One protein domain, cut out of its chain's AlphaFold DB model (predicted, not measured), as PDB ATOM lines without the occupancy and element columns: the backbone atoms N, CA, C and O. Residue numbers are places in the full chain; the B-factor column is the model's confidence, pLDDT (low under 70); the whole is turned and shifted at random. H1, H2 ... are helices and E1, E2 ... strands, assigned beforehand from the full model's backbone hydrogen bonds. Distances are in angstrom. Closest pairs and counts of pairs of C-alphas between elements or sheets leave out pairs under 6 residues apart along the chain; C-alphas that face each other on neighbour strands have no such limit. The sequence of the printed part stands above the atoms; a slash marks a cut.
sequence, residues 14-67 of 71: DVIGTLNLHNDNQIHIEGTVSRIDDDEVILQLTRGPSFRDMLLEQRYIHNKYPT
ATOM      1  N   ASP A  14     119.437  91.291 130.214       95.88
ATOM      2  CA  ASP A  14     118.319  91.001 131.113       95.88
ATOM      3  C   ASP A  14     118.697  91.328 132.562       95.88
ATOM      4  O   ASP A  14     119.779  90.990 133.046       95.88
ATOM      5  N   VAL A  15     117.779  91.976 133.272       93.88
ATOM      6  CA  VAL A  15     117.959  92.414 134.655       93.88
ATOM      7  C   VAL A  15     116.834  91.851 135.506       93.88
ATOM      8  O   VAL A  15     115.656  92.095 135.246       93.88
ATOM      9  N   ILE A  16     117.212  91.137 136.563       95.94
ATOM     10  CA  ILE A  16     116.316  90.684 137.626       95.94
ATOM     11  C   ILE A  16     116.938  91.110 138.949       95.94
ATOM     12  O   ILE A  16     118.127  90.887 139.186       95.94
ATOM     13  N   GLY A  17     116.151  91.731 139.820       93.81
ATOM     14  CA  GLY A  17     116.684  92.227 141.080       93.81
ATOM     15  C   GLY A  17     115.628  92.717 142.052       93.81
ATOM     16  O   GLY A  17     114.428  92.512 141.874       93.81
ATOM     17  N   THR A  18     116.100  93.388 143.095       95.81
ATOM     18  CA  THR A  18     115.250  93.977 144.128       95.81
ATOM     19  C   THR A  18     115.611  95.444 144.292       95.81
ATOM     20  O   THR A  18     116.758  95.782 144.580       95.81
ATOM     21  N   LEU A  19     114.622  96.313 144.112       93.81
ATOM     22  CA  LEU A  19     114.708  97.739 144.376       93.81
ATOM     23  C   LEU A  19     114.283  98.008 145.825       93.81
ATOM     24  O   LEU A  19     113.147  97.720 146.199       93.81
ATOM     25  N   ASN A  20     115.190  98.571 146.623       93.94
ATOM     26  CA  ASN A  20     114.923  98.959 148.008       93.94
ATOM     27  C   ASN A  20     114.579 100.449 148.071       93.94
ATOM     28  O   ASN A  20     115.381 101.289 147.661       93.94
ATOM     29  N   LEU A  21     113.392 100.763 148.578       93.12
ATOM     30  CA  LEU A  21     112.873 102.121 148.710       93.12
ATOM     31  C   LEU A  21     113.110 102.687 150.116       93.12
ATOM     32  O   LEU A  21     113.405 101.947 151.055       93.12
ATOM     33  N   HIS A  22     112.960 104.004 150.284       91.19
ATOM     34  CA  HIS A  22     113.306 104.680 151.544       91.19
ATOM     35  C   HIS A  22     112.475 104.264 152.770       91.19
ATOM     36  O   HIS A  22     112.852 104.586 153.896       91.19
ATOM     37  N   ASN A  23     111.329 103.622 152.561       88.88
ATOM     38  CA  ASN A  23     110.384 103.192 153.592       88.88
ATOM     39  C   ASN A  23     110.467 101.679 153.867       88.88
ATOM     40  O   ASN A  23     109.456 101.070 154.215       88.88
ATOM     41  N   ASP A  24     111.639 101.082 153.635       88.00
ATOM     42  CA  ASP A  24     111.900  99.638 153.709       88.00
ATOM     43  C   ASP A  24     111.031  98.792 152.757       88.00
ATOM     44  O   ASP A  24     110.995  97.564 152.855       88.00
ATOM     45  N   ASN A  25     110.342  99.428 151.801       90.38
ATOM     46  CA  ASN A  25     109.595  98.714 150.778       90.38
ATOM     47  C   ASN A  25     110.566  98.106 149.764       90.38
ATOM     48  O   ASN A  25     111.424  98.795 149.208       90.38
ATOM     49  N   GLN A  26     110.406  96.812 149.510       95.06
ATOM     50  CA  GLN A  26     111.221  96.068 148.561       95.06
ATOM     51  C   GLN A  26     110.364  95.676 147.370       95.06
ATOM     52  O   GLN A  26     109.337  95.011 147.513       95.06
ATOM     53  N   ILE A  27     110.799  96.079 146.184       95.31
ATOM     54  CA  ILE A  27     110.084  95.821 144.942       95.31
ATOM     55  C   ILE A  27     110.949  94.926 144.073       95.31
ATOM     56  O   ILE A  27     112.060  95.292 143.699       95.31
ATOM     57  N   HIS A  28     110.431  93.749 143.734       96.44
ATOM     58  CA  HIS A  28     111.078  92.899 142.745       96.44
ATOM     59  C   HIS A  28     110.963  93.538 141.359       96.44
ATOM     60  O   HIS A  28     109.869  93.951 140.958       96.44
ATOM     61  N   ILE A  29     112.083  93.611 140.646       96.69
ATOM     62  CA  ILE A  29     112.162  94.187 139.307       96.69
ATOM     63  C   ILE A  29     112.619  93.138 138.301       96.69
ATOM     64  O   ILE A  29     113.479  92.309 138.595       96.69
ATOM     65  N   GLU A  30     112.049  93.219 137.107       97.88
ATOM     66  CA  GLU A  30     112.422  92.428 135.938       97.88
ATOM     67  C   GLU A  30     112.404  93.366 134.724       97.88
ATOM     68  O   GLU A  30     111.521  94.227 134.605       97.88
ATOM     69  N   GLY A  31     113.376  93.240 133.828       96.50
ATOM     70  CA  GLY A  31     113.465  94.094 132.650       96.50
ATOM     71  C   GLY A  31     114.757  93.911 131.877       96.50
ATOM     72  O   GLY A  31     115.454  92.916 132.040       96.50
ATOM     73  N   THR A  32     115.078  94.896 131.047       97.12
ATOM     74  CA  THR A  32     116.295  94.905 130.235       97.12
ATOM     75  C   THR A  32     117.007  96.247 130.305       97.12
ATOM     76  O   THR A  32     116.389  97.295 130.514       97.12
ATOM     77  N   VAL A  33     118.323  96.241 130.106       95.81
ATOM     78  CA  VAL A  33     119.090  97.473 129.902       95.81
ATOM     79  C   VAL A  33     118.706  98.065 128.547       95.81
ATOM     80  O   VAL A  33     119.020  97.503 127.500       95.81
ATOM     81  N   SER A  34     118.035  99.212 128.558       95.25
ATOM     82  CA  SER A  34     117.616  99.916 127.344       95.25
ATOM     83  C   SER A  34     118.749 100.776 126.785       95.25
ATOM     84  O   SER A  34     119.034 100.746 125.588       95.25
ATOM     85  N   ARG A  35     119.434 101.521 127.659       94.31
ATOM     86  CA  ARG A  35     120.519 102.432 127.285       94.31
ATOM     87  C   ARG A  35     121.500 102.604 128.440       94.31
ATOM     88  O   ARG A  35     121.108 102.518 129.601       94.31
ATOM     89  N   ILE A  36     122.755 102.860 128.097       93.25
ATOM     90  CA  ILE A  36     123.817 103.253 129.023       93.25
ATOM     91  C   ILE A  36     124.363 104.586 128.507       93.25
ATOM     92  O   ILE A  36     124.695 104.673 127.323       93.25
ATOM     93  N   ASP A  37     124.420 105.596 129.369       91.19
ATOM     94  CA  ASP A  37     124.930 106.937 129.071       91.19
ATOM     95  C   ASP A  37     125.888 107.359 130.182       91.19
ATOM     96  O   ASP A  37     125.428 107.623 131.283       91.19
ATOM     97  N   ASP A  38     127.189 107.437 129.898       85.25
ATOM     98  CA  ASP A  38     128.251 107.805 130.850       85.25
ATOM     99  C   ASP A  38     128.081 107.170 132.251       85.25
ATOM    100  O   ASP A  38     128.482 106.022 132.452       85.25
ATOM    101  N   ASP A  39     127.459 107.890 133.193       87.56
ATOM    102  CA  ASP A  39     127.242 107.488 134.592       87.56
ATOM    103  C   ASP A  39     125.802 107.004 134.900       87.56
ATOM    104  O   ASP A  39     125.454 106.743 136.054       87.56
ATOM    105  N   GLU A  40     124.945 106.877 133.885       89.75
ATOM    106  CA  GLU A  40     123.529 106.520 133.996       89.75
ATOM    107  C   GLU A  40     123.180 105.250 133.203       89.75
ATOM    108  O   GLU A  40     123.665 104.989 132.100       89.75
ATOM    109  N   VAL A  41     122.267 104.450 133.762       91.81
ATOM    110  CA  VAL A  41     121.713 103.256 133.112       91.81
ATOM    111  C   VAL A  41     120.197 103.373 133.085       91.81
ATOM    112  O   VAL A  41     119.550 103.513 134.124       91.81
ATOM    113  N   ILE A  42     119.619 103.272 131.891       93.62
ATOM    114  CA  ILE A  42     118.172 103.266 131.692       93.62
ATOM    115  C   ILE A  42     117.703 101.826 131.537       93.62
ATOM    116  O   ILE A  42     118.111 101.115 130.615       93.62
ATOM    117  N   LEU A  43     116.803 101.413 132.424       94.38
ATOM    118  CA  LEU A  43     116.172 100.100 132.400       94.38
ATOM    119  C   LEU A  43     114.767 100.199 131.806       94.38
ATOM    120  O   LEU A  43     113.966 101.044 132.212       94.38
ATOM    121  N   GLN A  44     114.446  99.297 130.887       96.31
ATOM    122  CA  GLN A  44     113.079  99.062 130.447       96.31
ATOM    123  C   GLN A  44     112.497  97.914 131.272       96.31
ATOM    124  O   GLN A  44     112.770  96.742 131.022       96.31
ATOM    125  N   LEU A  45     111.707  98.265 132.285       96.31
ATOM    126  CA  LEU A  45     111.125  97.297 133.208       96.31
ATOM    127  C   LEU A  45     109.845  96.681 132.632       96.31
ATOM    128  O   LEU A  45     108.923  97.392 132.235       96.31
ATOM    129  N   THR A  46     109.775  95.353 132.635       96.81
ATOM    130  CA  THR A  46     108.543  94.583 132.392       96.81
ATOM    131  C   THR A  46     107.773  94.354 133.694       96.81
ATOM    132  O   THR A  46     106.549  94.217 133.673       96.81
ATOM    133  N   ARG A  47     108.476  94.383 134.832       97.31
ATOM    134  CA  ARG A  47     107.924  94.374 136.188       97.31
ATOM    135  C   ARG A  47     108.724  95.327 137.068       97.31
ATOM    136  O   ARG A  47     109.951  95.293 137.064       97.31
ATOM    137  N   GLY A  48     108.048  96.163 137.850       95.62
ATOM    138  CA  GLY A  48     108.747  97.090 138.732       95.62
ATOM    139  C   GLY A  48     107.833  98.010 139.536       95.62
ATOM    140  O   GLY A  48     106.662  97.673 139.734       95.62
ATOM    141  N   PRO A  49     108.364  99.145 140.033       95.50
ATOM    142  CA  PRO A  49     107.609 100.071 140.866       95.50
ATOM    143  C   PRO A  49     106.421 100.660 140.108       95.50
ATOM    144  O   PRO A  49     106.489 100.924 138.907       95.50
ATOM    145  N   SER A  50     105.329 100.909 140.826       94.88
ATOM    146  CA  SER A  50     104.218 101.663 140.262       94.88
ATOM    147  C   SER A  50     104.593 103.139 140.120       94.88
ATOM    148  O   SER A  50     105.474 103.655 140.810       94.88
ATOM    149  N   PHE A  51     103.842 103.868 139.295       93.69
ATOM    150  CA  PHE A  51     103.975 105.323 139.207       93.69
ATOM    151  C   PHE A  51     103.837 106.016 140.576       93.69
ATOM    152  O   PHE A  51     104.520 107.001 140.858       93.69
ATOM    153  N   ARG A  52     102.983 105.480 141.457       94.62
ATOM    154  CA  ARG A  52     102.820 105.992 142.821       94.62
ATOM    155  C   ARG A  52     104.093 105.809 143.645       94.62
ATOM    156  O   ARG A  52     104.474 106.750 144.335       94.62
ATOM    157  N   ASP A  53     104.730 104.644 143.567       94.62
ATOM    158  CA  ASP A  53     105.983 104.372 144.284       94.62
ATOM    159  C   ASP A  53     107.075 105.338 143.813       94.62
ATOM    160  O   ASP A  53     107.699 106.015 144.626       94.62
ATOM    161  N   MET A  54     107.212 105.505 142.494       93.75
ATOM    162  CA  MET A  54     108.182 106.428 141.897       93.75
ATOM    163  C   MET A  54     107.989 107.875 142.371       93.75
ATOM    164  O   MET A  54     108.953 108.533 142.760       93.75
ATOM    165  N   LEU A  55     106.748 108.376 142.376       95.31
ATOM    166  CA  LEU A  55     106.450 109.737 142.833       95.31
ATOM    167  C   LEU A  55     106.768 109.948 144.316       95.31
ATOM    168  O   LEU A  55     107.219 111.028 144.705       95.31
ATOM    169  N   LEU A  56     106.490 108.946 145.154       95.19
ATOM    170  CA  LEU A  56     106.781 109.022 146.583       95.19
ATOM    171  C   LEU A  56     108.290 109.073 146.832       95.19
ATOM    172  O   LEU A  56     108.729 109.929 147.601       95.19
ATOM    173  N   GLU A  57     109.074 108.250 146.131       95.00
ATOM    174  CA  GLU A  57     110.538 108.303 146.205       95.00
ATOM    175  C   GLU A  57     111.095 109.635 145.712       95.00
ATOM    176  O   GLU A  57     111.912 110.249 146.395       95.00
ATOM    177  N   GLN A  58     110.622 110.136 144.566       94.50
ATOM    178  CA  GLN A  58     111.063 111.433 144.049       94.50
ATOM    179  C   GLN A  58     110.797 112.549 145.063       94.50
ATOM    180  O   GLN A  58     111.694 113.334 145.375       94.50
ATOM    181  N   ARG A  59     109.590 112.596 145.643       94.62
ATOM    182  CA  ARG A  59     109.254 113.579 146.683       94.62
ATOM    183  C   ARG A  59     110.150 113.433 147.911       94.62
ATOM    184  O   ARG A  59     110.591 114.443 148.460       94.62
ATOM    185  N   TYR A  60     110.409 112.204 148.350       94.88
ATOM    186  CA  TYR A  60     111.305 111.945 149.471       94.88
ATOM    187  C   TYR A  60     112.719 112.469 149.196       94.88
ATOM    188  O   TYR A  60     113.261 113.204 150.020       94.88
ATOM    189  N   ILE A  61     113.282 112.156 148.025       93.44
ATOM    190  CA  ILE A  61     114.620 112.595 147.610       93.44
ATOM    191  C   ILE A  61     114.698 114.128 147.580       93.44
ATOM    192  O   ILE A  61     115.614 114.695 148.178       93.44
ATOM    193  N   HIS A  62     113.714 114.799 146.976       92.94
ATOM    194  CA  HIS A  62     113.647 116.264 146.940       92.94
ATOM    195  C   HIS A  62     113.608 116.890 148.340       92.94
ATOM    196  O   HIS A  62     114.313 117.863 148.603       92.94
ATOM    197  N   ASN A  63     112.809 116.326 149.249       93.31
ATOM    198  CA  ASN A  63     112.661 116.854 150.605       93.31
ATOM    199  C   ASN A  63     113.882 116.569 151.491       93.31
ATOM    200  O   ASN A  63     114.225 117.388 152.341       93.31
ATOM    201  N   LYS A  64     114.524 115.406 151.325       94.38
ATOM    202  CA  LYS A  64     115.673 114.985 152.139       94.38
ATOM    203  C   LYS A  64     116.981 115.626 151.684       94.38
ATOM    204  O   LYS A  64     117.844 115.890 152.518       94.38
ATOM    205  N   TYR A  65     117.120 115.889 150.386       93.00
ATOM    206  CA  TYR A  65     118.347 116.395 149.774       93.00
ATOM    207  C   TYR A  65     118.117 117.706 148.997       93.00
ATOM    208  O   TYR A  65     118.515 117.808 147.835       93.00
ATOM    209  N   PRO A  66     117.509 118.740 149.608       90.00
ATOM    210  CA  PRO A  66     117.084 119.944 148.889       90.00
ATOM    211  C   PRO A  66     118.251 120.709 148.247       90.00
ATOM    212  O   PRO A  66     118.085 121.344 147.210       90.00
ATOM    213  N   THR A  67     119.460 120.610 148.809       91.69
ATOM    214  CA  THR A  67     120.670 121.265 148.286       91.69
ATOM    215  C   THR A  67     121.092 120.771 146.904       91.69
ATOM    216  O   THR A  67     121.764 121.510 146.197       91.69
TER     217      THR A  67
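AT A GLANCE: This is residues 14 to 67 of the 71 residues of an uncharacterized protein of Candidatus Photodesmus blepharus (UniProt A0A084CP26). A small, strongly twisted three-stranded sheet bends with its long inner strand E2, by 81 degrees at residue 32, and one helix, H1, leads away from it as an arm; residues 62 to 67, of which 62 to 64 belong to H1, stick out free. The printed part has 54 residues, with E1, E2, E3, then H1; the sheet, in that order, is a meander, each strand the antiparallel neighbour of the one before. Mixed in class, it is only just loose, close to compact: radius of gyration of the C-alphas 12.5 A, spans 32 by 26 by 16 A.

HOW THE PARTS SIT: E1, residues 14 to 20, and E2, residues 26 to 37, form a hairpin; N 17 and O 29, 3.0 A apart, are within hydrogen-bond range. E2 and E3, residues 40 to 47, form another, with N 42 and O 35 at 2.8 A. H1, residues 51 to 64, is not on the sheet; its every O i to N i+4 pair is within hydrogen-bond range.

IN THESE COORDINATES: E1 begins at C-alpha 14 (118.319, 91.001, 131.113) and spans 19.0 A, E2 26.2 A, E3 19.9 A. H1 spans 19.9 A, ending at C-alpha 64 (115.673, 114.985, 152.139).

THE WHOLE: The farthest C-alphas, of Asp 14 and Thr 67, are 34.9 A apart. The printed part has no cut; the three links are tight. No printed residue is under 70 in pLDDT.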